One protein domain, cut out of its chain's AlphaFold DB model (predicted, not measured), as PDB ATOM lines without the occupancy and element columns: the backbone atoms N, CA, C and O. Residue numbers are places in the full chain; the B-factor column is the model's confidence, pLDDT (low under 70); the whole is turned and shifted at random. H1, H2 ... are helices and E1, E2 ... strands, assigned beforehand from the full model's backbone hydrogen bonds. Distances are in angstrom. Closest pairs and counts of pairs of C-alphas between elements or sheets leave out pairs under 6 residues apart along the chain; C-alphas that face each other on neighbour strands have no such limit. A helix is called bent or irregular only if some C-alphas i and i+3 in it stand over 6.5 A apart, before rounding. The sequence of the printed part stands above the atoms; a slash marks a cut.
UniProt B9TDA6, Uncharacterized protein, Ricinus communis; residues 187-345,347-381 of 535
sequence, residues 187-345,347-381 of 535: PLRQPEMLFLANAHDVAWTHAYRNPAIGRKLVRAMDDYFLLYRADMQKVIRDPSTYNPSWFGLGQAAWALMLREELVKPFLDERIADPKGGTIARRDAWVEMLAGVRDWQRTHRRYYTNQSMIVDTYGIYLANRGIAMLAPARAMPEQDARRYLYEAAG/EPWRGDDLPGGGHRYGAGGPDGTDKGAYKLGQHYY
ATOM      1  N   PRO A 187     302.003 253.111 327.148       98.06
ATOM      2  CA  PRO A 187     301.057 252.588 328.122       98.06
ATOM      3  C   PRO A 187     301.203 251.065 328.284       98.06
ATOM      4  O   PRO A 187     301.476 250.329 327.322       98.06
ATOM      5  N   LEU A 188     301.070 250.605 329.528       98.44
ATOM      6  CA  LEU A 188     301.062 249.181 329.845       98.44
ATOM      7  C   LEU A 188     299.721 248.566 329.448       98.44
ATOM      8  O   LEU A 188     298.674 249.193 329.573       98.44
ATOM      9  N   ARG A 189     299.762 247.310 329.025       97.31
ATOM     10  CA  ARG A 189     298.578 246.481 328.772       97.31
ATOM     11  C   ARG A 189     298.105 245.846 330.081       97.31
ATOM     12  O   ARG A 189     298.914 245.680 330.994       97.31
ATOM     13  N   GLN A 190     296.849 245.410 330.190       96.31
ATOM     14  CA  GLN A 190     296.323 244.905 331.478       96.31
ATOM     15  C   GLN A 190     297.148 243.769 332.117       96.31
ATOM     16  O   GLN A 190     297.422 243.854 333.318       96.31
ATOM     17  N   PRO A 191     297.614 242.742 331.372       96.06
ATOM     18  CA  PRO A 191     298.457 241.702 331.967       96.06
ATOM     19  C   PRO A 191     299.806 242.243 332.474       96.06
ATOM     20  O   PRO A 191     300.325 241.769 333.480       96.06
ATOM     21  N   GLU A 192     300.363 243.263 331.812       98.12
ATOM     22  CA  GLU A 192     301.615 243.931 332.205       98.12
ATOM     23  C   GLU A 192     301.423 244.775 333.466       98.12
ATOM     24  O   GLU A 192     302.281 244.763 334.349       98.12
ATOM     25  N   MET A 193     300.279 245.461 333.575       98.44
ATOM     26  CA  MET A 193     299.890 246.194 334.781       98.44
ATOM     27  C   MET A 193     299.832 245.257 335.987       98.44
ATOM     28  O   MET A 193     300.446 245.545 337.011       98.44
ATOM     29  N   LEU A 194     299.126 244.127 335.863       97.06
ATOM     30  CA  LEU A 194     298.986 243.165 336.956       97.06
ATOM     31  C   LEU A 194     300.319 242.488 337.302       97.06
ATOM     32  O   LEU A 194     300.608 242.281 338.480       97.06
ATOM     33  N   PHE A 195     301.149 242.177 336.306       97.69
ATOM     34  CA  PHE A 195     302.480 241.614 336.530       97.69
ATOM     35  C   PHE A 195     303.390 242.577 337.307       97.69
ATOM     36  O   PHE A 195     303.908 242.196 338.356       97.69
ATOM     37  N   LEU A 196     303.542 243.829 336.849       98.38
ATOM     38  CA  LEU A 196     304.358 244.822 337.559       98.38
ATOM     39  C   LEU A 196     303.782 245.162 338.928       98.38
ATOM     40  O   LEU A 196     304.548 245.328 339.877       98.38
ATOM     41  N   ALA A 197     302.450 245.233 339.044       97.69
ATOM     42  CA  ALA A 197     301.806 245.371 340.333       97.69
ATOM     43  C   ALA A 197     302.283 244.242 341.244       97.69
ATOM     44  O   ALA A 197     302.962 244.554 342.206       97.69
ATOM     45  N   ASN A 198     302.076 242.963 340.933       96.12
ATOM     46  CA  ASN A 198     302.542 241.867 341.794       96.12
ATOM     47  C   ASN A 198     304.057 241.905 342.081       96.12
ATOM     48  O   ASN A 198     304.455 241.759 343.237       96.12
ATOM     49  N   ALA A 199     304.896 242.191 341.080       97.75
ATOM     50  CA  ALA A 199     306.353 242.244 341.233       97.75
ATOM     51  C   ALA A 199     306.831 243.302 342.248       97.75
ATOM     52  O   ALA A 199     307.871 243.129 342.879       97.75
ATOM     53  N   HIS A 200     306.045 244.354 342.492       97.75
ATOM     54  CA  HIS A 200     306.360 245.380 343.490       97.75
ATOM     55  C   HIS A 200     306.510 244.849 344.929       97.75
ATOM     56  O   HIS A 200     307.196 245.478 345.736       97.75
ATOM     57  N   ASP A 201     305.913 243.701 345.263       94.00
ATOM     58  CA  ASP A 201     306.068 243.063 346.581       94.00
ATOM     59  C   ASP A 201     307.126 241.938 346.587       94.00
ATOM     60  O   ASP A 201     307.308 241.263 347.600       94.00
ATOM     61  N   VAL A 202     307.855 241.739 345.483       95.88
ATOM     62  CA  VAL A 202     308.812 240.637 345.314       95.88
ATOM     63  C   VAL A 202     310.250 241.144 345.399       95.88
ATOM     64  O   VAL A 202     310.795 241.670 344.429       95.88
ATOM     65  N   ALA A 203     310.870 240.930 346.564       95.88
ATOM     66  CA  ALA A 203     312.151 241.519 346.973       95.88
ATOM     67  C   ALA A 203     313.340 241.288 346.026       95.88
ATOM     68  O   ALA A 203     314.253 242.105 345.991       95.88
ATOM     69  N   TRP A 204     313.346 240.196 345.259       96.31
ATOM     70  CA  TRP A 204     314.448 239.868 344.351       96.31
ATOM     71  C   TRP A 204     314.332 240.524 342.964       96.31
ATOM     72  O   TRP A 204     315.206 240.318 342.129       96.31
ATOM     73  N   THR A 205     313.276 241.301 342.699       97.75
ATOM     74  CA  THR A 205     313.069 242.003 341.419       97.75
ATOM     75  C   THR A 205     313.374 243.499 341.533       97.75
ATOM     76  O   THR A 205     313.160 244.100 342.585       97.75
ATOM     77  N   HIS A 206     313.759 244.154 340.432       97.50
ATOM     78  CA  HIS A 206     313.908 245.621 340.380       97.50
ATOM     79  C   HIS A 206     312.576 246.396 340.466       97.50
ATOM     80  O   HIS A 206     312.563 247.624 340.586       97.50
ATOM     81  N   ALA A 207     311.438 245.698 340.415       98.00
ATOM     82  CA  ALA A 207     310.129 246.284 340.683       98.00
ATOM     83  C   ALA A 207     309.881 246.486 342.181       98.00
ATOM     84  O   ALA A 207     308.998 247.271 342.536       98.00
ATOM     85  N   TYR A 208     310.629 245.797 343.053       98.19
ATOM     86  CA  TYR A 208     310.392 245.809 344.490       98.19
ATOM     87  C   TYR A 208     310.362 247.231 345.043       98.19
ATOM     88  O   TYR A 208     311.343 247.969 344.957       98.19
ATOM     89  N   ARG A 209     309.212 247.619 345.606       97.62
ATOM     90  CA  ARG A 209     308.970 248.959 346.166       97.62
ATOM     91  C   ARG A 209     309.227 250.122 345.193       97.62
ATOM     92  O   ARG A 209     309.412 251.252 345.638       97.62
ATOM     93  N   ASN A 210     309.232 249.881 343.879       98.12
ATOM     94  CA  ASN A 210     309.529 250.906 342.883       98.12
ATOM     95  C   ASN A 210     308.330 251.864 342.693       98.12
ATOM     96  O   ASN A 210     307.307 251.462 342.124       98.12
ATOM     97  N   PRO A 211     308.441 253.151 343.084       97.19
ATOM     98  CA  PRO A 211     307.321 254.091 343.026       97.19
ATOM     99  C   PRO A 211     306.932 254.482 341.592       97.19
ATOM    100  O   PRO A 211     305.821 254.964 341.366       97.19
ATOM    101  N   ALA A 212     307.805 254.263 340.597       97.25
ATOM    102  CA  ALA A 212     307.510 254.573 339.195       97.25
ATOM    103  C   ALA A 212     306.334 253.748 338.641       97.25
ATOM    104  O   ALA A 212     305.674 254.178 337.692       97.25
ATOM    105  N   ILE A 213     306.036 252.601 339.262       98.50
ATOM    106  CA  ILE A 213     304.906 251.744 338.896       98.50
ATOM    107  C   ILE A 213     303.583 252.513 338.989       98.50
ATOM    108  O   ILE A 213     302.772 252.403 338.073       98.50
ATOM    109  N   GLY A 214     303.390 253.371 340.002       98.31
ATOM    110  CA  GLY A 214     302.169 254.177 340.144       98.31
ATOM    111  C   GLY A 214     301.867 255.022 338.906       98.31
ATOM    112  O   GLY A 214     300.779 254.935 338.338       98.31
ATOM    113  N   ARG A 215     302.867 255.759 338.406       98.12
ATOM    114  CA  ARG A 215     302.731 256.577 337.188       98.12
ATOM    115  C   ARG A 215     302.458 255.741 335.938       98.12
ATOM    116  O   ARG A 215     301.687 256.168 335.082       98.12
ATOM    117  N   LYS A 216     303.049 254.547 335.827       98.69
ATOM    118  CA  LYS A 216     302.773 253.637 334.705       98.69
ATOM    119  C   LYS A 216     301.344 253.099 334.734       98.69
ATOM    120  O   LYS A 216     300.712 253.045 333.683       98.69
ATOM    121  N   LEU A 217     300.831 252.751 335.915       98.75
ATOM    122  CA  LEU A 217     299.442 252.321 336.083       98.75
ATOM    123  C   LEU A 217     298.459 253.448 335.734       98.75
ATOM    124  O   LEU A 217     297.502 253.200 335.006       98.75
ATOM    125  N   VAL A 218     298.729 254.685 336.174       98.69
ATOM    126  CA  VAL A 218     297.916 255.867 335.822       98.69
ATOM    127  C   VAL A 218     297.899 256.096 334.310       98.69
ATOM    128  O   VAL A 218     296.825 256.172 333.720       98.69
ATOM    129  N   ARG A 219     299.077 256.127 333.664       98.56
ATOM    130  CA  ARG A 219     299.194 256.305 332.204       98.56
ATOM    131  C   ARG A 219     298.436 255.219 331.434       98.56
ATOM    132  O   ARG A 219     297.805 255.523 330.430       98.56
ATOM    133  N   ALA A 220     298.500 253.970 331.896       98.62
ATOM    134  CA  ALA A 220     297.787 252.855 331.281       98.62
ATOM    135  C   ALA A 220     296.264 252.989 331.405       98.62
ATOM    136  O   ALA A 220     295.546 252.808 330.428       98.62
ATOM    137  N   MET A 221     295.759 253.343 332.586       98.62
ATOM    138  CA  MET A 221     294.322 253.529 332.795       98.62
ATOM    139  C   MET A 221     293.750 254.717 332.018       98.62
ATOM    140  O   MET A 221     292.641 254.613 331.495       98.62
ATOM    141  N   ASP A 222     294.498 255.817 331.908       98.62
ATOM    142  CA  ASP A 222     294.112 256.957 331.069       98.62
ATOM    143  C   ASP A 222     294.031 256.541 329.585       98.62
ATOM    144  O   ASP A 222     293.073 256.901 328.903       98.62
ATOM    145  N   ASP A 223     294.958 255.707 329.099       98.25
ATOM    146  CA  ASP A 223     294.915 255.149 327.736       98.25
ATOM    147  C   ASP A 223     293.693 254.236 327.516       98.25
ATOM    148  O   ASP A 223     292.955 254.397 326.541       98.25
ATOM    149  N   TYR A 224     293.390 253.348 328.471       98.44
ATOM    150  CA  TYR A 224     292.171 252.536 328.422       98.44
ATOM    151  C   TYR A 224     290.898 253.392 328.427       98.44
ATOM    152  O   TYR A 224     289.944 253.055 327.723       98.44
ATOM    153  N   PHE A 225     290.877 254.517 329.151       98.56
ATOM    154  CA  PHE A 225     289.750 255.449 329.119       98.56
ATOM    155  C   PHE A 225     289.559 256.073 327.731       98.56
ATOM    156  O   PHE A 225     288.425 256.155 327.251       98.56
ATOM    157  N   LEU A 226     290.644 256.444 327.044       98.06
ATOM    158  CA  LEU A 226     290.573 256.934 325.663       98.06
ATOM    159  C   LEU A 226     290.031 255.858 324.710       98.06
ATOM    160  O   LEU A 226     289.169 256.152 323.876       98.06
ATOM    161  N   LEU A 227     290.471 254.602 324.863       97.12
ATOM    162  CA  LEU A 227     289.942 253.471 324.094       97.12
ATOM    163  C   LEU A 227     288.446 253.260 324.355       97.12
ATOM    164  O   LEU A 227     287.681 253.128 323.401       97.12
ATOM    165  N   TYR A 228     288.027 253.283 325.622       98.00
ATOM    166  CA  TYR A 228     286.630 253.151 326.037       98.00
ATOM    167  C   TYR A 228     285.746 254.247 325.441       98.00
ATOM    168  O   TYR A 228     284.672 253.963 324.911       98.00
ATOM    169  N   ARG A 229     286.209 255.501 325.506       97.00
ATOM    170  CA  ARG A 229     285.507 256.659 324.948       97.00
ATOM    171  C   ARG A 229     285.345 256.561 323.434       97.00
ATOM    172  O   ARG A 229     284.296 256.955 322.932       97.00
ATOM    173  N   ALA A 230     286.353 256.048 322.726       96.56
ATOM    174  CA  ALA A 230     286.283 255.847 321.282       96.56
ATOM    175  C   ALA A 230     285.325 254.710 320.902       96.56
ATOM    176  O   ALA A 230     284.517 254.868 319.992       96.56
ATOM    177  N   ASP A 231     285.450 253.560 321.565       96.12
ATOM    178  CA  ASP A 231     284.569 252.402 321.409       96.12
ATOM    179  C   ASP A 231     284.813 251.407 322.554       96.12
ATOM    180  O   ASP A 231     285.871 250.777 322.638       96.12
ATOM    181  N   MET A 232     283.802 251.197 323.400       95.25
ATOM    182  CA  MET A 232     283.857 250.246 324.515       95.25
ATOM    183  C   MET A 232     284.269 248.826 324.073       95.25
ATOM    184  O   MET A 232     284.919 248.113 324.844       95.25
ATOM    185  N   GLN A 233     283.958 248.402 322.841       94.06
ATOM    186  CA  GLN A 233     284.356 247.083 322.339       94.06
ATOM    187  C   GLN A 233     285.874 246.919 322.214       94.06
ATOM    188  O   GLN A 233     286.355 245.795 322.354       94.06
ATOM    189  N   LYS A 234     286.642 248.000 322.030       94.25
ATOM    190  CA  LYS A 234     288.117 247.943 321.998       94.25
ATOM    191  C   LYS A 234     288.713 247.542 323.342       94.25
ATOM    192  O   LYS A 234     289.761 246.906 323.377       94.25
ATOM    193  N   VAL A 235     288.031 247.887 324.433       95.88
ATOM    194  CA  VAL A 235     288.430 247.509 325.792       95.88
ATOM    195  C   VAL A 235     287.913 246.117 326.141       95.88
ATOM    196  O   VAL A 235     288.661 245.290 326.650       95.88
ATOM    197  N   ILE A 236     286.651 245.817 325.814       93.25
ATOM    198  CA  ILE A 236     286.076 244.484 326.046       93.25
ATOM    199  C   ILE A 236     286.884 243.417 325.299       93.25
ATOM    200  O   ILE A 236     287.237 242.392 325.875       93.25
ATOM    201  N   ARG A 237     287.201 243.652 324.023       91.19
ATOM    202  CA  ARG A 237     287.907 242.713 323.141       91.19
ATOM    203  C   ARG A 237     289.387 243.065 322.992       91.19
ATOM    204  O   ARG A 237     289.945 242.878 321.915       91.19
ATOM    205  N   ASP A 238     290.008 243.546 324.067       91.12
ATOM    206  CA  ASP A 238     291.430 243.888 324.091       91.12
ATOM    207  C   ASP A 238     292.292 242.679 323.653       91.12
ATOM    208  O   ASP A 238     292.350 241.670 324.373       91.12
ATOM    209  N   PRO A 239     292.973 242.761 322.489       90.56
ATOM    210  CA  PRO A 239     293.752 241.658 321.934       90.56
ATOM    211  C   PRO A 239     295.025 241.362 322.738       90.56
ATOM    212  O   PRO A 239     295.686 240.358 322.482       90.56
ATOM    213  N   SER A 240     295.394 242.217 323.697       88.50
ATOM    214  CA  SER A 240     296.517 241.961 324.598       88.50
ATOM    215  C   SER A 240     296.209 240.928 325.681       88.50
ATOM    216  O   SER A 240     297.134 240.385 326.290       88.50
ATOM    217  N   THR A 241     294.928 240.631 325.912       88.31
ATOM    218  CA  THR A 241     294.494 239.577 326.832       88.31
ATOM    219  C   THR A 241     294.395 238.238 326.098       88.31
ATOM    220  O   THR A 241     294.000 238.175 324.937       88.31
ATOM    221  N   TYR A 242     294.741 237.136 326.770       83.06
ATOM    222  CA  TYR A 242     294.829 235.808 326.133       83.06
ATOM    223  C   TYR A 242     293.487 235.275 325.619       83.06
ATOM    224  O   TYR A 242     293.465 234.434 324.728       83.06
ATOM    225  N   ASN A 243     292.380 235.760 326.188       85.12
ATOM    226  CA  ASN A 243     291.025 235.479 325.734       85.12
ATOM    227  C   ASN A 243     290.252 236.808 325.682       85.12
ATOM    228  O   ASN A 243     289.627 237.192 326.681       85.12
ATOM    229  N   PRO A 244     290.310 237.537 324.553       85.69
ATOM    230  CA  PRO A 244     289.598 238.803 324.402       85.69
ATOM    231  C   PRO A 244     288.116 238.624 324.751       85.69
ATOM    232  O   PRO A 244     287.519 237.618 324.372       85.69
ATOM    233  N   SER A 245     287.514 239.577 325.472       88.50
ATOM    234  CA  SER A 245     286.172 239.536 326.100       88.50
ATOM    235  C   SER A 245     286.009 238.733 327.393       88.50
ATOM    236  O   SER A 245     284.901 238.673 327.915       88.50
ATOM    237  N   TRP A 246     287.057 238.125 327.954       90.62
ATOM    238  CA  TRP A 246     286.914 237.338 329.193       90.62
ATOM    239  C   TRP A 246     287.288 238.120 330.447       90.62
ATOM    240  O   TRP A 246     286.673 237.937 331.489       90.62
ATOM    241  N   PHE A 247     288.275 239.006 330.345       93.31
ATOM    242  CA  PHE A 247     288.854 239.681 331.509       93.31
ATOM    243  C   PHE A 247     288.238 241.055 331.791       93.31
ATOM    244  O   PHE A 247     288.396 241.574 332.895       93.31
ATOM    245  N   GLY A 248     287.541 241.650 330.813       93.25
ATOM    246  CA  GLY A 248     287.055 243.028 330.911       93.25
ATOM    247  C   GLY A 248     288.207 243.977 331.248       93.25
ATOM    248  O   GLY A 248     289.192 244.013 330.520       93.25
ATOM    249  N   LEU A 249     288.079 244.692 332.368       97.12
ATOM    250  CA  LEU A 249     289.135 245.521 332.968       97.12
ATOM    251  C   LEU A 249     289.627 244.985 334.326       97.12
ATOM    252  O   LEU A 249     290.251 245.705 335.103       97.12
ATOM    253  N   GLY A 250     289.333 243.722 334.643       96.62
ATOM    254  CA  GLY A 250     289.600 243.131 335.953       96.62
ATOM    255  C   GLY A 250     291.065 243.108 336.353       96.62
ATOM    256  O   GLY A 250     291.396 243.382 337.501       96.62
ATOM    257  N   GLN A 251     291.957 242.802 335.409       96.56
ATOM    258  CA  GLN A 251     293.400 242.768 335.669       96.56
ATOM    259  C   GLN A 251     293.942 244.167 335.975       96.56
ATOM    260  O   GLN A 251     294.722 244.332 336.912       96.56
ATOM    261  N   ALA A 252     293.483 245.175 335.227       98.00
ATOM    262  CA  ALA A 252     293.831 246.568 335.470       98.00
ATOM    263  C   ALA A 252     293.293 247.042 336.831       98.00
ATOM    264  O   ALA A 252     294.057 247.565 337.640       98.00
ATOM    265  N   ALA A 253     292.019 246.771 337.136       98.06
ATOM    266  CA  ALA A 253     291.415 247.080 338.433       98.06
ATOM    267  C   ALA A 253     292.166 246.415 339.597       98.06
ATOM    268  O   ALA A 253     292.417 247.050 340.620       98.06
ATOM    269  N   TRP A 254     292.585 245.158 339.432       97.62
ATOM    270  CA  TRP A 254     293.371 244.454 340.442       97.62
ATOM    271  C   TRP A 254     294.751 245.084 340.643       97.62
ATOM    272  O   TRP A 254     295.158 245.312 341.782       97.62
ATOM    273  N   ALA A 255     295.438 245.451 339.559       97.88
ATOM    274  CA  ALA A 255     296.714 246.156 339.635       97.88
ATOM    275  C   ALA A 255     296.602 247.479 340.412       97.88
ATOM    276  O   ALA A 255     297.467 247.775 341.238       97.88
ATOM    277  N   LEU A 256     295.525 248.244 340.187       97.31
ATOM    278  CA  LEU A 256     295.262 249.482 340.922       97.31
ATOM    279  C   LEU A 256     295.067 249.232 342.415       97.31
ATOM    280  O   LEU A 256     295.698 249.910 343.211       97.31
ATOM    281  N   MET A 257     294.256 248.244 342.795       95.62
ATOM    282  CA  MET A 257     294.014 247.933 344.209       95.62
ATOM    283  C   MET A 257     295.271 247.467 344.933       95.62
ATOM    284  O   MET A 257     295.527 247.871 346.063       95.62
ATOM    285  N   LEU A 258     296.091 246.637 344.281       95.50
ATOM    286  CA  LEU A 258     297.370 246.217 344.853       95.50
ATOM    287  C   LEU A 258     298.286 247.421 345.111       95.50
ATOM    288  O   LEU A 258     299.120 247.374 346.014       95.50
ATOM    289  N   ARG A 259     298.156 248.496 344.327       96.62
ATOM    290  CA  ARG A 259     299.039 249.670 344.356       96.62
ATOM    291  C   ARG A 259     298.281 250.968 344.618       96.62
ATOM    292  O   ARG A 259     298.702 252.018 344.136       96.62
ATOM    293  N   GLU A 260     297.211 250.897 345.409       95.69
ATOM    294  CA  GLU A 260     296.315 252.028 345.676       95.69
ATOM    295  C   GLU A 260     297.101 253.257 346.146       95.69
ATOM    296  O   GLU A 260     296.974 254.333 345.566       95.69
ATOM    297  N   GLU A 261     298.012 253.072 347.104       95.88
ATOM    298  CA  GLU A 261     298.845 254.144 347.663       95.88
ATOM    299  C   GLU A 261     299.739 254.843 346.625       95.88
ATOM    300  O   GLU A 261     300.023 256.032 346.752       95.88
ATOM    301  N   LEU A 262     300.163 254.143 345.565       97.88
ATOM    302  CA  LEU A 262     300.980 254.737 344.498       97.88
ATOM    303  C   LEU A 262     300.148 255.513 343.471       97.88
ATOM    304  O   LEU A 262     300.691 256.343 342.741       97.88
ATOM    305  N   VAL A 263     298.853 255.214 343.369       97.81
ATOM    306  CA  VAL A 263     297.945 255.779 342.361       97.81
ATOM    307  C   VAL A 263     297.104 256.913 342.947       97.81
ATOM    308  O   VAL A 263     296.805 257.884 342.250       97.81
ATOM    309  N   LYS A 264     296.764 256.825 344.237       97.12
ATOM    310  CA  LYS A 264     295.921 257.774 344.973       97.12
ATOM    311  C   LYS A 264     296.269 259.253 344.748       97.12
ATOM    312  O   LYS A 264     295.325 260.011 344.529       97.12
ATOM    313  N   PRO A 265     297.550 259.682 344.707       97.75
ATOM    314  CA  PRO A 265     297.896 261.090 344.489       97.75
ATOM    315  C   PRO A 265     297.421 261.677 343.152       97.75
ATOM    316  O   PRO A 265     297.316 262.891 343.031       97.75
ATOM    317  N   PHE A 266     297.134 260.834 342.156       97.94
ATOM    318  CA  PHE A 266     296.762 261.262 340.807       97.94
ATOM    319  C   PHE A 266     295.247 261.206 340.559       97.94
ATOM    320  O   PHE A 266     294.775 261.672 339.527       97.94
ATOM    321  N   LEU A 267     294.447 260.610 341.449       96.56
ATOM    322  CA  LEU A 267     293.049 260.269 341.137       96.56
ATOM    323  C   LEU A 267     292.139 261.483 340.903       96.56
ATOM    324  O   LEU A 267     291.175 261.376 340.146       96.56
ATOM    325  N   ASP A 268     292.445 262.622 341.519       95.25
ATOM    326  CA  ASP A 268     291.569 263.798 341.500       95.25
ATOM    327  C   ASP A 268     291.998 264.857 340.466       95.25
ATOM    328  O   ASP A 268     291.368 265.911 340.351       95.25
ATOM    329  N   GLU A 269     293.036 264.589 339.663       97.81
ATOM    330  CA  GLU A 269     293.386 265.480 338.554       97.81
ATOM    331  C   GLU A 269     292.319 265.427 337.449       97.81
ATOM    332  O   GLU A 269     291.625 264.424 337.244       97.81
ATOM    333  N   ARG A 270     292.218 266.521 336.694       98.06
ATOM    334  CA  ARG A 270     291.332 266.607 335.533       98.06
ATOM    335  C   ARG A 270     292.073 266.183 334.272       98.06
ATOM    336  O   ARG A 270     293.139 266.714 333.976       98.06
ATOM    337  N   ILE A 271     291.472 265.278 333.510       97.44
ATOM    338  CA  ILE A 271     291.966 264.808 332.213       97.44
ATOM    339  C   ILE A 271     291.043 265.280 331.091       97.44
ATOM    340  O   ILE A 271     289.878 265.606 331.330       97.44
ATOM    341  N   ALA A 272     291.561 265.343 329.867       96.81
ATOM    342  CA  ALA A 272     290.750 265.666 328.698       96.81
ATOM    343  C   ALA A 272     289.690 264.581 328.462       96.81
ATOM    344  O   ALA A 272     289.999 263.390 328.508       96.81
ATOM    345  N   ASP A 273     288.454 264.991 328.181       96.56
ATOM    346  CA  ASP A 273     287.406 264.070 327.743       96.56
ATOM    347  C   ASP A 273     287.262 264.168 326.214       96.56
ATOM    348  O   ASP A 273     286.971 265.255 325.708       96.56
ATOM    349  N   PRO A 274     287.423 263.068 325.454       92.81
ATOM    350  CA  PRO A 274     287.151 263.047 324.016       92.81
ATOM    351  C   PRO A 274     285.735 263.502 323.622       92.81
ATOM    352  O   PRO A 274     285.526 263.896 322.478       92.81
ATOM    353  N   LYS A 275     284.764 263.488 324.548       91.44
ATOM    354  CA  LYS A 275     283.423 264.069 324.343       91.44
ATOM    355  C   LYS A 275     283.390 265.605 324.433       91.44
ATOM    356  O   LYS A 275     282.348 266.199 324.172       91.44
ATOM    357  N   GLY A 276     284.507 266.241 324.784       93.06
ATOM    358  CA  GLY A 276     284.661 267.682 324.970       93.06
ATOM    359  C   GLY A 276     284.881 268.067 326.438       93.06
ATOM    360  O   GLY A 276     284.253 267.526 327.345       93.06
ATOM    361  N   GLY A 277     285.761 269.044 326.672       95.69
ATOM    362  CA  GLY A 277     286.072 269.547 328.011       95.69
ATOM    363  C   GLY A 277     287.031 268.649 328.802       95.69
ATOM    364  O   GLY A 277     287.926 268.015 328.245       95.69
ATOM    365  N   THR A 278     286.874 268.646 330.127       97.25
ATOM    366  CA  THR A 278     287.687 267.836 331.048       97.25
ATOM    367  C   THR A 278     286.802 267.086 332.037       97.25
ATOM    368  O   THR A 278     285.724 267.568 332.386       97.25
ATOM    369  N   ILE A 279     287.282 265.955 332.543       97.75
ATOM    370  CA  ILE A 279     286.626 265.101 333.543       97.75
ATOM    371  C   ILE A 279     287.633 264.752 334.648       97.75
ATOM    372  O   ILE A 279     288.832 264.682 334.383       97.75
ATOM    373  N   ALA A 280     287.185 264.563 335.892       97.62
ATOM    374  CA  ALA A 280     288.071 264.051 336.937       97.62
ATOM    375  C   ALA A 280     288.481 262.610 336.601       97.62
ATOM    376  O   ALA A 280     287.637 261.796 336.221       97.62
ATOM    377  N   ARG A 281     289.765 262.278 336.753       98.25
ATOM    378  CA  ARG A 281     290.292 260.946 336.422       98.25
ATOM    379  C   ARG A 281     289.541 259.830 337.147       98.25
ATOM    380  O   ARG A 281     289.152 258.846 336.524       98.25
ATOM    381  N   ARG A 282     289.271 260.016 338.441       98.31
ATOM    382  CA  ARG A 282     288.444 259.112 339.251       98.31
ATOM    383  C   ARG A 282     287.098 258.814 338.588       98.31
ATOM    384  O   ARG A 282     286.740 257.648 338.448       98.31
ATOM    385  N   ASP A 283     286.380 259.842 338.142       98.06
ATOM    386  CA  ASP A 283     285.062 259.680 337.517       98.06
ATOM    387  C   ASP A 283     285.148 258.988 336.156       98.06
ATOM    388  O   ASP A 283     284.340 258.102 335.869       98.06
ATOM    389  N   ALA A 284     286.152 259.343 335.351       98.38
ATOM    390  CA  ALA A 284     286.422 258.726 334.055       98.38
ATOM    391  C   ALA A 284     286.676 257.216 334.179       98.38
ATOM    392  O   ALA A 284     286.087 256.407 333.457       98.38
ATOM    393  N   TRP A 285     287.520 256.823 335.134       98.56
ATOM    394  CA  TRP A 285     287.845 255.420 335.371       98.56
ATOM    395  C   TRP A 285     286.662 254.647 335.951       98.56
ATOM    396  O   TRP A 285     286.428 253.510 335.543       98.56
ATOM    397  N   VAL A 286     285.881 255.252 336.854       98.62
ATOM    398  CA  VAL A 286     284.660 254.626 337.384       98.62
ATOM    399  C   VAL A 286     283.621 254.414 336.285       98.62
ATOM    400  O   VAL A 286     283.020 253.343 336.230       98.62
ATOM    401  N   GLU A 287     283.410 255.395 335.399       98.25
ATOM    402  CA  GLU A 287     282.491 255.261 334.263       98.25
ATOM    403  C   GLU A 287     282.902 254.093 333.354       98.25
ATOM    404  O   GLU A 287     282.086 253.218 333.057       98.25
ATOM    405  N   MET A 288     284.183 254.039 332.980       98.38
ATOM    406  CA  MET A 288     284.734 252.976 332.144       98.38
ATOM    407  C   MET A 288     284.609 251.590 332.799       98.38
ATOM    408  O   MET A 288     284.110 250.653 332.170       98.38
ATOM    409  N   LEU A 289     285.049 251.443 334.056       98.62
ATOM    410  CA  LEU A 289     284.990 250.170 334.781       98.62
ATOM    411  C   LEU A 289     283.548 249.674 334.918       98.62
ATOM    412  O   LEU A 289     283.294 248.490 334.700       98.62
ATOM    413  N   ALA A 290     282.605 250.566 335.244       98.31
ATOM    414  CA  ALA A 290     281.196 250.214 335.383       98.31
ATOM    415  C   ALA A 290     280.604 249.736 334.052       98.31
ATOM    416  O   ALA A 290     280.002 248.665 334.013       98.31
ATOM    417  N   GLY A 291     280.849 250.464 332.957       97.12
ATOM    418  CA  GLY A 291     280.354 250.085 331.632       97.12
ATOM    419  C   GLY A 291     280.845 248.706 331.181       97.12
ATOM    420  O   GLY A 291     280.052 247.880 330.729       97.12
ATOM    421  N   VAL A 292     282.139 248.416 331.364       97.12
ATOM    422  CA  VAL A 292     282.720 247.112 330.997       97.12
ATOM    423  C   VAL A 292     282.231 245.990 331.923       97.12
ATOM    424  O   VAL A 292     281.882 244.916 331.432       97.12
ATOM    425  N   ARG A 293     282.158 246.224 333.242       96.81
ATOM    426  CA  ARG A 293     281.613 245.264 334.222       96.81
ATOM    427  C   ARG A 293     280.168 244.898 333.893       96.81
ATOM    428  O   ARG A 293     279.809 243.724 333.904       96.81
ATOM    429  N   ASP A 294     279.336 245.892 333.603       95.06
ATOM    430  CA  ASP A 294     277.912 245.680 333.347       95.06
ATOM    431  C   ASP A 294     277.675 244.966 332.012       95.06
ATOM    432  O   ASP A 294     276.785 244.120 331.927       95.06
ATOM    433  N   TRP A 295     278.537 245.176 331.011       92.81
ATOM    434  CA  TRP A 295     278.550 244.324 329.821       92.81
ATOM    435  C   TRP A 295     278.873 242.863 330.175       92.81
ATOM    436  O   TRP A 295     278.133 241.968 329.771       92.81
ATOM    437  N   GLN A 296     279.911 242.607 330.983       92.19
ATOM    438  CA  GLN A 296     280.309 241.242 331.368       92.19
ATOM    439  C   GLN A 296     279.209 240.485 332.121       92.19
ATOM    440  O   GLN A 296     279.023 239.289 331.908       92.19
ATOM    441  N   ARG A 297     278.417 241.180 332.947       92.38
ATOM    442  CA  ARG A 297     277.268 240.598 333.665       92.38
ATOM    443  C   ARG A 297     276.182 240.034 332.741       92.38
ATOM    444  O   ARG A 297     275.411 239.185 333.177       92.38
ATOM    445  N   THR A 298     276.140 240.493 331.491       88.56
ATOM    446  CA  THR A 298     275.191 240.046 330.455       88.56
ATOM    447  C   THR A 298     275.819 239.088 329.431       88.56
ATOM    448  O   THR A 298     275.154 238.717 328.470       88.56
ATOM    449  N   HIS A 299     277.100 238.730 329.602       87.50
ATOM    450  CA  HIS A 299     277.880 237.876 328.693       87.50
ATOM    451  C   HIS A 299     278.707 236.843 329.480       87.50
ATOM    452  O   HIS A 299     279.889 236.597 329.205       87.50
ATOM    453  N   ARG A 300     278.092 236.252 330.503       88.69
ATOM    454  CA  ARG A 300     278.699 235.213 331.329       88.69
ATOM    455  C   ARG A 300     278.833 233.914 330.537       88.69
ATOM    456  O   ARG A 300     278.218 233.687 329.496       88.69
ATOM    457  N   ARG A 301     279.691 233.032 331.043       85.81
ATOM    458  CA  ARG A 301     280.047 231.762 330.401       85.81
ATOM    459  C   ARG A 301     279.831 230.612 331.365       85.81
ATOM    460  O   ARG A 301     280.045 230.781 332.561       85.81
ATOM    461  N   TYR A 302     279.433 229.450 330.850       81.75
ATOM    462  CA  TYR A 302     279.051 228.340 331.721       81.75
ATOM    463  C   TYR A 302     280.098 227.257 331.929       81.75
ATOM    464  O   TYR A 302     279.974 226.530 332.908       81.75
ATOM    465  N   TYR A 303     281.090 227.089 331.053       84.38
ATOM    466  CA  TYR A 303     282.170 226.160 331.381       84.38
ATOM    467  C   TYR A 303     282.879 226.665 332.628       84.38
ATOM    468  O   TYR A 303     283.144 227.864 332.724       84.38
ATOM    469  N   THR A 304     283.173 225.773 333.578       88.69
ATOM    470  CA  THR A 304     283.644 226.177 334.906       88.69
ATOM    471  C   THR A 304     284.832 227.125 334.818       88.69
ATOM    472  O   THR A 304     284.773 228.219 335.364       88.69
ATOM    473  N   ASN A 305     285.857 226.787 334.034       87.75
ATOM    474  CA  ASN A 305     287.022 227.646 333.831       87.75
ATOM    475  C   ASN A 305     286.667 229.035 333.254       87.75
ATOM    476  O   ASN A 305     287.245 230.045 333.646       87.75
ATOM    477  N   GLN A 306     285.706 229.099 332.331       88.44
ATOM    478  CA  GLN A 306     285.276 230.338 331.695       88.44
ATOM    479  C   GLN A 306     284.466 231.213 332.656       88.44
ATOM    480  O   GLN A 306     284.725 232.412 332.730       88.44
ATOM    481  N   SER A 307     283.529 230.616 333.406       90.75
ATOM    482  CA  SER A 307     282.767 231.303 334.459       90.75
ATOM    483  C   SER A 307     283.729 231.872 335.489       90.75
ATOM    484  O   SER A 307     283.671 233.054 335.791       90.75
ATOM    485  N   MET A 308     284.686 231.063 335.951       93.88
ATOM    486  CA  MET A 308     285.716 231.471 336.900       93.88
ATOM    487  C   MET A 308     286.508 232.694 336.422       93.88
ATOM    488  O   MET A 308     286.686 233.635 337.188       93.88
ATOM    489  N   ILE A 309     286.934 232.735 335.157       92.81
ATOM    490  CA  ILE A 309     287.670 233.889 334.619       92.81
ATOM    491  C   ILE A 309     286.765 235.127 334.509       92.81
ATOM    492  O   ILE A 309     287.139 236.199 334.987       92.81
ATOM    493  N   VAL A 310     285.585 234.995 333.896       94.00
ATOM    494  CA  VAL A 310     284.671 236.129 333.659       94.00
ATOM    495  C   VAL A 310     284.160 236.715 334.969       94.00
ATOM    496  O   VAL A 310     284.209 237.928 335.169       94.00
ATOM    497  N   ASP A 311     283.715 235.856 335.878       96.31
ATOM    498  CA  ASP A 311     283.105 236.267 337.135       96.31
ATOM    499  C   ASP A 311     284.150 236.882 338.078       96.31
ATOM    500  O   ASP A 311     283.864 237.878 338.745       96.31
ATOM    501  N   THR A 312     285.391 236.374 338.074       97.50
ATOM    502  CA  THR A 312     286.484 236.924 338.898       97.50
ATOM    503  C   THR A 312     287.034 238.220 338.329       97.50
ATOM    504  O   THR A 312     287.042 239.239 339.016       97.50
ATOM    505  N   TYR A 313     287.506 238.201 337.081       95.81
ATOM    506  CA  TYR A 313     288.176 239.353 336.480       95.81
ATOM    507  C   TYR A 313     287.162 240.339 335.903       95.81
ATOM    508  O   TYR A 313     287.129 241.501 336.307       95.81
ATOM    509  N   GLY A 314     286.306 239.880 334.991       95.19
ATOM    510  CA  GLY A 314     285.370 240.742 334.273       95.19
ATOM    511  C   GLY A 314     284.349 241.442 335.173       95.19
ATOM    512  O   GLY A 314     283.975 242.577 334.877       95.19
ATOM    513  N   ILE A 315     283.924 240.794 336.263       97.56
ATOM    514  CA  ILE A 315     282.843 241.291 337.124       97.56
ATOM    515  C   ILE A 315     283.353 241.696 338.510       97.56
ATOM    516  O   ILE A 315     283.317 242.880 338.853       97.56
ATOM    517  N   TYR A 316     283.820 240.742 339.319       98.50
ATOM    518  CA  TYR A 316     284.112 240.987 340.732       98.50
ATOM    519  C   TYR A 316     285.288 241.955 340.940       98.50
ATOM    520  O   TYR A 316     285.143 242.955 341.644       98.50
ATOM    521  N   LEU A 317     286.433 241.728 340.288       98.25
ATOM    522  CA  LEU A 317     287.604 242.606 340.399       98.25
ATOM    523  C   LEU A 317     287.355 243.991 339.794       98.25
ATOM    524  O   LEU A 317     287.786 244.991 340.367       98.25
ATOM    525  N   ALA A 318     286.610 244.073 338.686       98.00
ATOM    526  CA  ALA A 318     286.168 245.355 338.144       98.00
ATOM    527  C   ALA A 318     285.290 246.116 339.155       98.00
ATOM    528  O   ALA A 318     285.499 247.308 339.380       98.00
ATOM    529  N   ASN A 319     284.363 245.425 339.834       98.50
ATOM    530  CA  ASN A 319     283.550 246.023 340.892       98.50
ATOM    531  C   ASN A 319     284.383 246.488 342.089       98.50
ATOM    532  O   ASN A 319     284.159 247.576 342.608       98.50
ATOM    533  N   ARG A 320     285.359 245.687 342.510       97.62
ATOM    534  CA  ARG A 320     286.289 246.046 343.581       97.62
ATOM    535  C   ARG A 320     287.127 247.283 343.224       97.62
ATOM    536  O   ARG A 320     287.302 248.153 344.072       97.62
ATOM    537  N   GLY A 321     287.554 247.422 341.967       97.69
ATOM    538  CA  GLY A 321     288.185 248.650 341.468       97.69
ATOM    539  C   GLY A 321     287.260 249.869 341.547       97.69
ATOM    540  O   GLY A 321     287.685 250.940 341.971       97.69
ATOM    541  N   ILE A 322     285.973 249.705 341.219       98.56
ATOM    542  CA  ILE A 322     284.966 250.762 341.409       98.56
ATOM    543  C   ILE A 322     284.797 251.082 342.897       98.56
ATOM    544  O   ILE A 322     284.721 252.254 343.244       98.56
ATOM    545  N   ALA A 323     284.787 250.078 343.775       97.81
ATOM    546  CA  ALA A 323     284.664 250.279 345.216       97.81
ATOM    547  C   ALA A 323     285.848 251.068 345.795       97.81
ATOM    548  O   ALA A 323     285.633 251.948 346.620       97.81
ATOM    549  N   MET A 324     287.071 250.815 345.317       96.38
ATOM    550  CA  MET A 324     288.266 251.593 345.671       96.38
ATOM    551  C   MET A 324     288.145 253.064 345.228       96.38
ATOM    552  O   MET A 324     288.518 253.979 345.957       96.38
ATOM    553  N   LEU A 325     287.615 253.315 344.026       97.75
ATOM    554  CA  LEU A 325     287.554 254.662 343.447       97.75
ATOM    555  C   LEU A 325     286.352 255.485 343.933       97.75
ATOM    556  O   LEU A 325     286.500 256.676 344.206       97.75
ATOM    557  N   ALA A 326     285.173 254.867 343.998       97.50
ATOM    558  CA  ALA A 326     283.888 255.475 344.325       97.50
ATOM    559  C   ALA A 326     282.942 254.428 344.965       97.50
ATOM    560  O   ALA A 326     282.066 253.891 344.276       97.50
ATOM    561  N   PRO A 327     283.062 254.163 346.283       96.94
ATOM    562  CA  PRO A 327     282.311 253.115 346.982       96.94
ATOM    563  C   PRO A 327     280.796 253.146 346.744       96.94
ATOM    564  O   PRO A 327     280.183 252.109 346.521       96.94
ATOM    565  N   ALA A 328     280.192 254.340 346.710       96.94
ATOM    566  CA  ALA A 328     278.752 254.518 346.504       96.94
ATOM    567  C   ALA A 328     278.256 254.117 345.098       96.94
ATOM    568  O   ALA A 328     277.054 253.981 344.889       96.94
ATOM    569  N   ARG A 329     279.163 253.949 344.125       96.94
ATOM    570  CA  ARG A 329     278.854 253.507 342.753       96.94
ATOM    571  C   ARG A 329     279.160 252.025 342.523       96.94
ATOM    572  O   ARG A 329     278.860 251.496 341.449       96.94
ATOM    573  N   ALA A 330     279.782 251.360 343.494       97.75
ATOM    574  CA  ALA A 330     280.046 249.935 343.424       97.75
ATOM    575  C   ALA A 330     278.785 249.136 343.759       97.75
ATOM    576  O   ALA A 330     277.940 249.558 344.546       97.75
ATOM    577  N   MET A 331     278.683 247.946 343.176       96.12
ATOM    578  CA  MET A 331     277.742 246.940 343.648       96.12
ATOM    579  C   MET A 331     278.115 246.559 345.091       96.12
ATOM    580  O   MET A 331     279.317 246.410 345.361       96.12
ATOM    581  N   PRO A 332     277.137 246.375 346.000       96.88
ATOM    582  CA  PRO A 332     277.402 245.881 347.344       96.88
ATOM    583  C   PRO A 332     278.244 244.603 347.310       96.88
ATOM    584  O   PRO A 332     278.044 243.736 346.463       96.88
ATOM    585  N   GLU A 333     279.179 244.472 348.249       95.19
ATOM    586  CA  GLU A 333     280.118 243.344 348.287       95.19
ATOM    587  C   GLU A 333     279.402 241.983 348.285       95.19
ATOM    588  O   GLU A 333     279.843 241.058 347.612       95.19
ATOM    589  N   GLN A 334     278.266 241.864 348.977       95.00
ATOM    590  CA  GLN A 334     277.462 240.640 348.983       95.00
ATOM    591  C   GLN A 334     276.939 240.275 347.584       95.00
ATOM    592  O   GLN A 334     277.000 239.110 347.188       95.00
ATOM    593  N   ASP A 335     276.473 241.265 346.825       95.62
ATOM    594  CA  ASP A 335     275.949 241.066 345.473       95.62
ATOM    595  C   ASP A 335     277.082 240.760 344.484       95.62
ATOM    596  O   ASP A 335     276.938 239.898 343.620       95.62
ATOM    597  N   ALA A 336     278.243 241.406 344.641       96.88
ATOM    598  CA  ALA A 336     279.413 241.143 343.807       96.88
ATOM    599  C   ALA A 336     280.011 239.756 344.091       96.88
ATOM    600  O   ALA A 336     280.409 239.036 343.173       96.88
ATOM    601  N   ARG A 337     280.053 239.339 345.359       97.50
ATOM    602  CA  ARG A 337     280.598 238.039 345.763       97.50
ATOM    603  C   ARG A 337     279.751 236.864 345.285       97.50
ATOM    604  O   ARG A 337     280.295 235.782 345.062       97.50
ATOM    605  N   ARG A 338     278.453 237.081 345.050       96.88
ATOM    606  CA  ARG A 338     277.553 236.098 344.431       96.88
ATOM    607  C   ARG A 338     278.171 235.469 343.180       96.88
ATOM    608  O   ARG A 338     278.167 234.250 343.062       96.88
ATOM    609  N   TYR A 339     278.759 236.265 342.280       97.19
ATOM    610  CA  TYR A 339     279.357 235.739 341.043       97.19
ATOM    611  C   TYR A 339     280.501 234.755 341.321       97.19
ATOM    612  O   TYR A 339     280.591 233.723 340.660       97.19
ATOM    613  N   LEU A 340     281.325 235.016 342.343       98.06
ATOM    614  CA  LEU A 340     282.381 234.089 342.756       98.06
ATOM    615  C   LEU A 340     281.800 232.802 343.344       98.06
ATOM    616  O   LEU A 340     282.279 231.713 343.040       98.06
ATOM    617  N   TYR A 341     280.757 232.903 344.171       98.25
ATOM    618  CA  TYR A 341     280.100 231.731 344.751       98.25
ATOM    619  C   TYR A 341     279.424 230.862 343.685       98.25
ATOM    620  O   TYR A 341     279.529 229.638 343.741       98.25
ATOM    621  N   GLU A 342     278.791 231.468 342.684       95.75
ATOM    622  CA  GLU A 342     278.240 230.750 341.535       95.75
ATOM    623  C   GLU A 342     279.346 230.057 340.717       95.75
ATOM    624  O   GLU A 342     279.237 228.864 340.417       95.75
ATOM    625  N   ALA A 343     280.440 230.764 340.406       95.38
ATOM    626  CA  ALA A 343     281.572 230.228 339.647       95.38
ATOM    627  C   ALA A 343     282.305 229.089 340.380       95.38
ATOM    628  O   ALA A 343     282.693 228.094 339.768       95.38
ATOM    629  N   ALA A 344     282.461 229.210 341.701       96.69
ATOM    630  CA  ALA A 344     283.078 228.203 342.561       96.69
ATOM    631  C   ALA A 344     282.143 227.016 342.875       96.69
ATOM    632  O   ALA A 344     282.559 226.054 343.526       96.69
ATOM    633  N   GLY A 345     280.880 227.064 342.433       95.69
ATOM    634  CA  GLY A 345     279.878 226.032 342.707       95.69
ATOM    635  C   GLY A 345     279.438 225.968 344.174       95.69
ATOM    636  O   GLY A 345     279.052 224.900 344.646       95.69
ATOM    637  N   GLU A 347     277.037 228.308 345.082       95.81
ATOM    638  CA  GLU A 347     275.640 228.623 344.769       95.81
ATOM    639  C   GLU A 347     275.256 228.139 343.359       95.81
ATOM    640  O   GLU A 347     276.142 227.940 342.520       95.81
ATOM    641  N   PRO A 348     273.952 227.942 343.069       93.12
ATOM    642  CA  PRO A 348     273.491 227.677 341.711       93.12
ATOM    643  C   PRO A 348     273.860 228.820 340.767       93.12
ATOM    644  O   PRO A 348     273.582 229.983 341.057       93.12
ATOM    645  N   TRP A 349     274.420 228.481 339.611       91.44
ATOM    646  CA  TRP A 349     274.751 229.430 338.557       91.44
ATOM    647  C   TRP A 349     273.476 229.979 337.913       91.44
ATOM    648  O   TRP A 349     272.637 229.217 337.422       91.44
ATOM    649  N   ARG A 350     273.321 231.307 337.921       87.81
ATOM    650  CA  ARG A 350     272.076 231.976 337.493       87.81
ATOM    651  C   ARG A 350     272.100 232.432 336.035       87.81
ATOM    652  O   ARG A 350     271.050 232.718 335.469       87.81
ATOM    653  N   GLY A 351     273.277 232.434 335.417       87.19
ATOM    654  CA  GLY A 351     273.490 232.906 334.056       87.19
ATOM    655  C   GLY A 351     273.541 234.416 333.935       87.19
ATOM    656  O   GLY A 351     273.942 235.092 334.886       87.19
ATOM    657  N   ASP A 352     273.215 234.918 332.748       87.81
ATOM    658  CA  ASP A 352     273.310 236.339 332.420       87.81
ATOM    659  C   ASP A 352     272.280 237.149 333.204       87.81
ATOM    660  O   ASP A 352     271.104 236.776 333.269       87.81
ATOM    661  N   ASP A 353     272.708 238.280 333.762       89.62
ATOM    662  CA  ASP A 353     271.787 239.274 334.301       89.62
ATOM    663  C   ASP A 353     270.994 239.924 333.154       89.62
ATOM    664  O   ASP A 353     271.511 240.123 332.052       89.62
ATOM    665  N   LEU A 354     269.741 240.308 333.411       83.62
ATOM    666  CA  LEU A 354     268.906 241.006 332.430       83.62
ATOM    667  C   LEU A 354     268.809 242.516 332.723       83.62
ATOM    668  O   LEU A 354     268.716 242.901 333.892       83.62
ATOM    669  N   PRO A 355     268.729 243.385 331.690       70.25
ATOM    670  CA  PRO A 355     268.615 244.841 331.861       70.25
ATOM    671  C   PRO A 355     267.422 245.327 332.708       70.25
ATOM    672  O   PRO A 355     267.460 246.442 333.217       70.25
ATOM    673  N   GLY A 356     266.373 244.511 332.869       68.62
ATOM    674  CA  GLY A 356     265.189 244.803 333.694       68.62
ATOM    675  C   GLY A 356     265.152 244.080 335.047       68.62
ATOM    676  O   GLY A 356     264.116 244.085 335.707       68.62
ATOM    677  N   GLY A 357     266.251 243.435 335.447       74.44
ATOM    678  CA  GLY A 357     266.300 242.546 336.605       74.44
ATOM    679  C   GLY A 357     265.966 241.091 336.261       74.44
ATOM    680  O   GLY A 357     265.395 240.780 335.217       74.44
ATOM    681  N   GLY A 358     266.360 240.183 337.156       80.25
ATOM    682  CA  GLY A 358     266.309 238.742 336.912       80.25
ATOM    683  C   GLY A 358     267.493 238.234 336.088       80.25
ATOM    684  O   GLY A 358     268.467 238.952 335.849       80.25
ATOM    685  N   HIS A 359     267.410 236.969 335.681       80.62
ATOM    686  CA  HIS A 359     268.512 236.246 335.056       80.62
ATOM    687  C   HIS A 359     268.024 235.260 333.993       80.62
ATOM    688  O   HIS A 359     266.907 234.740 334.063       80.62
ATOM    689  N   ARG A 360     268.875 234.987 333.003       77.88
ATOM    690  CA  ARG A 360     268.637 233.994 331.952       77.88
ATOM    691  C   ARG A 360     269.621 232.837 332.117       77.88
ATOM    692  O   ARG A 360     270.817 232.991 331.920       77.88
ATOM    693  N   TYR A 361     269.092 231.632 332.330       70.44
ATOM    694  CA  TYR A 361     269.860 230.374 332.414       70.44
ATOM    695  C   TYR A 361     270.418 229.868 331.068       70.44
ATOM    696  O   TYR A 361     270.744 228.690 330.912       70.44
ATOM    697  N   GLY A 362     270.465 230.734 330.060       63.47
ATOM    698  CA  GLY A 362     271.131 230.456 328.800       63.47
ATOM    699  C   GLY A 362     272.513 231.066 328.876       63.47
ATOM    700  O   GLY A 362     272.611 232.264 329.088       63.47
ATOM    701  N   ALA A 363     273.545 230.257 328.699       59.66
ATOM    702  CA  ALA A 363     274.872 230.787 328.447       59.66
ATOM    703  C   ALA A 363     275.043 230.997 326.946       59.66
ATOM    704  O   ALA A 363     274.539 230.188 326.154       59.66
ATOM    705  N   GLY A 364     275.801 232.023 326.556       57.59
ATOM    706  CA  GLY A 364     276.402 232.031 325.228       57.59
ATOM    707  C   GLY A 364     277.166 230.721 324.983       57.59
ATOM    708  O   GLY A 364     277.591 230.038 325.924       57.59
ATOM    709  N   GLY A 365     277.330 230.344 323.715       54.22
ATOM    710  CA  GLY A 365     278.216 229.255 323.325       54.22
ATOM    711  C   GLY A 365     279.649 229.473 323.845       54.22
ATOM    712  O   GLY A 365     279.957 230.501 324.449       54.22
ATOM    713  N   PRO A 366     280.579 228.536 323.607       49.53
ATOM    714  CA  PRO A 366     281.967 228.652 324.074       49.53
ATOM    715  C   PRO A 366     282.696 229.936 323.618       49.53
ATOM    716  O   PRO A 366     283.722 230.293 324.198       49.53
ATOM    717  N   ASP A 367     282.170 230.625 322.600       49.62
ATOM    718  CA  ASP A 367     282.633 231.910 322.066       49.62
ATOM    719  C   ASP A 367     281.978 233.146 322.729       49.62
ATOM    720  O   ASP A 367     282.326 234.283 322.408       49.62
ATOM    721  N   GLY A 368     281.068 232.946 323.687       50.19
ATOM    722  CA  GLY A 368     280.302 233.996 324.359       50.19
ATOM    723  C   GLY A 368     279.176 234.589 323.509       50.19
ATOM    724  O   GLY A 368     278.682 235.662 323.844       50.19
ATOM    725  N   THR A 369     278.789 233.943 322.401       56.66
ATOM    726  CA  THR A 369     277.689 234.407 321.545       56.66
ATOM    727  C   THR A 369     276.417 233.595 321.762       56.66
ATOM    728  O   THR A 369     276.455 232.408 322.068       56.66
ATOM    729  N   ASP A 370     275.259 234.209 321.527       55.19
ATOM    730  CA  ASP A 370     273.954 233.535 321.601       55.19
ATOM    731  C   ASP A 370     273.723 232.490 320.484       55.19
ATOM    732  O   ASP A 370     272.686 231.816 320.457       55.19
ATOM    733  N   LYS A 371     274.677 232.310 319.556       51.06
ATOM    734  CA  LYS A 371     274.596 231.297 318.496       51.06
ATOM    735  C   LYS A 371     274.849 229.905 319.085       51.06
ATOM    736  O   LYS A 371     275.974 229.430 319.136       51.06
ATOM    737  N   GLY A 372     273.771 229.244 319.508       51.97
ATOM    738  CA  GLY A 372     273.821 227.905 320.104       51.97
ATOM    739  C   GLY A 372     273.789 227.920 321.632       51.97
ATOM    740  O   GLY A 372     274.528 227.170 322.265       51.97
ATOM    741  N   ALA A 373     272.949 228.781 322.218       56.78
ATOM    742  CA  ALA A 373     272.805 228.893 323.663       56.78
ATOM    743  C   ALA A 373     272.501 227.533 324.318       56.78
ATOM    744  O   ALA A 373     271.474 226.904 324.041       56.78
ATOM    745  N   TYR A 374     273.379 227.105 325.226       63.53
ATOM    746  CA  TYR A 374     273.117 225.963 326.096       63.53
ATOM    747  C   TYR A 374     272.153 226.409 327.195       63.53
ATOM    748  O   TYR A 374     272.433 227.355 327.934       63.53
ATOM    749  N   LYS A 375     271.000 225.740 327.300       70.12
ATOM    750  CA  LYS A 375     270.056 225.960 328.400       70.12
ATOM    751  C   LYS A 375     270.457 225.078 329.572       70.12
ATOM    752  O   LYS A 375     270.367 223.856 329.481       70.12
ATOM    753  N   LEU A 376     270.884 225.700 330.660       77.31
ATOM    754  CA  LEU A 376     271.199 224.997 331.896       77.31
ATOM    755  C   LEU A 376     269.966 224.924 332.794       77.31
ATOM    756  O   LEU A 376     269.063 225.759 332.721       77.31
ATOM    757  N   GLY A 377     269.912 223.892 333.635       79.38
ATOM    758  CA  GLY A 377     268.856 223.764 334.635       79.38
ATOM    759  C   GLY A 377     268.946 224.867 335.694       79.38
ATOM    760  O   GLY A 377     270.029 225.364 335.993       79.38
ATOM    761  N   GLN A 378     267.818 225.193 336.329       82.25
ATOM    762  CA  GLN A 378     267.724 226.257 337.347       82.25
ATOM    763  C   GLN A 378     268.562 225.998 338.618       82.25
ATOM    764  O   GLN A 378     268.785 226.905 339.415       82.25
ATOM    765  N   HIS A 379     269.049 224.765 338.786       87.06
ATOM    766  CA  HIS A 379     269.901 224.314 339.888       87.06
ATOM    767  C   HIS A 379     271.255 223.793 339.383       87.06
ATOM    768  O   HIS A 379     271.803 222.823 339.911       87.06
ATOM    769  N   TYR A 380     271.778 224.387 338.308       89.00
ATOM    770  CA  TYR A 380     273.093 224.035 337.793       89.00
ATOM    771  C   TYR A 380     274.193 224.559 338.722       89.00
ATOM    772  O   TYR A 380     274.268 225.751 338.999       89.00
ATOM    773  N   TYR A 381     275.069 223.667 339.176       93.19
ATOM    774  CA  TYR A 381     276.276 224.022 339.921       93.19
ATOM    775  C   TYR A 381     277.494 223.784 339.042       93.19
ATOM    776  O   TYR A 381     277.587 222.722 338.422       93.19
TER     777      TYR A 381
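Overview. This is residues 187 to 345 and 347 to 381 of the 535 residues of an uncharacterized protein of Ricinus communis (UniProt B9TDA6). A helical hairpin, made of H6 and the bent but nearly straight H7, runs through a mostly helical body; H1, H2 and H4 pack together on one side of it, H3 and H5 touch H2, and H8 folds back along H7a. A small strand hairpin, E1 and E2, lies at one end, and residues 347 to 381, with no named element, lie at the opposite end. The printed part has 194 residues, with eight named helices and two named strands in the order H1 to H5, E1, E2, H6 to H8; the sheet, E1 - E2, is antiparallel. The whole is compact, with a radius of gyration of the C-alphas of 17.1 A and spans of 49 by 45 by 31 A.

Arrangement. E1, residues 270 to 272, and E2, residues 278 to 280, form an antiparallel hairpin at 139 degrees; N 271 and O 279 are 2.8 A apart, within hydrogen-bond range. H6, residues 281 to 297, follows; its closest C-alpha to E1 is that of Arg 281, 5.8 A from Arg 270. H7, residues 304 to 325, was assigned as one helix by its hydrogen bonds but is bent, with C-alphas 314 and 317 6.8 A apart; its arms are H7a, residues 304 to 314, and H7b, residues 317 to 325. H6 touches H7b at a shallow tilt of 25 degrees, opposite ways, closest at the C-alphas of Val 286 and Ile 322, 5.6 A. H4, residues 250 to 258, touches H7b at a steep tilt of 43 degrees, closest at the C-alphas of Gly 250 and Ala 318, 4.6 A. H1, residues 190 to 199, touches H4, closest at the C-alphas of Leu 194 and Ala 255, 4.6 A. H2, residues 212 to 230, touches H6 with residues 221 to 228 alone, at a steep tilt of 62 degrees, closest at the C-alphas of Phe 225 and Met 288, 6.4 A. H3, residues 232 to 236, touches H2, closest at the C-alphas of Tyr 228 and Val 235, 5.9 A. H5, residues 260 to 266, touches H2, closest at the C-alphas of Gly 214 and Leu 262, 4.5 A. H8, residues 333 to 343, touches H7a, closest at the C-alphas of Met 308 and Ala 343, 5.1 A. Every O i to N i+4 pair is within hydrogen-bond range in H1, H2, H3, H4, H6, H7a and H7b; H8 has 5 of 7, and H5 has 1 of 3, beside 2 of 4 O i to N i+3 pairs.

Along the chain. H1 begins at C-alpha 190, (296.323, 244.905, 331.478), and H8 ends at C-alpha 343, (281.572, 230.228, 339.647). H2 measures 27.8 A and H6 24.3 A. H5 is irregular, with C-alphas 262 and 265 7.1 A apart.

Size, cuts and confidence. The C-alphas of Trp 204 and Gly 356, the two farthest apart, are 50.6 A apart. Residue 346 is not printed, and C-alphas 345 and 347 are 5.4 A apart across the cut. The links H1 to H2 and H3 to H4 are long. The mean pLDDT of the printed part is 91.5; residue 356 and residues 362 to 374 are under 70.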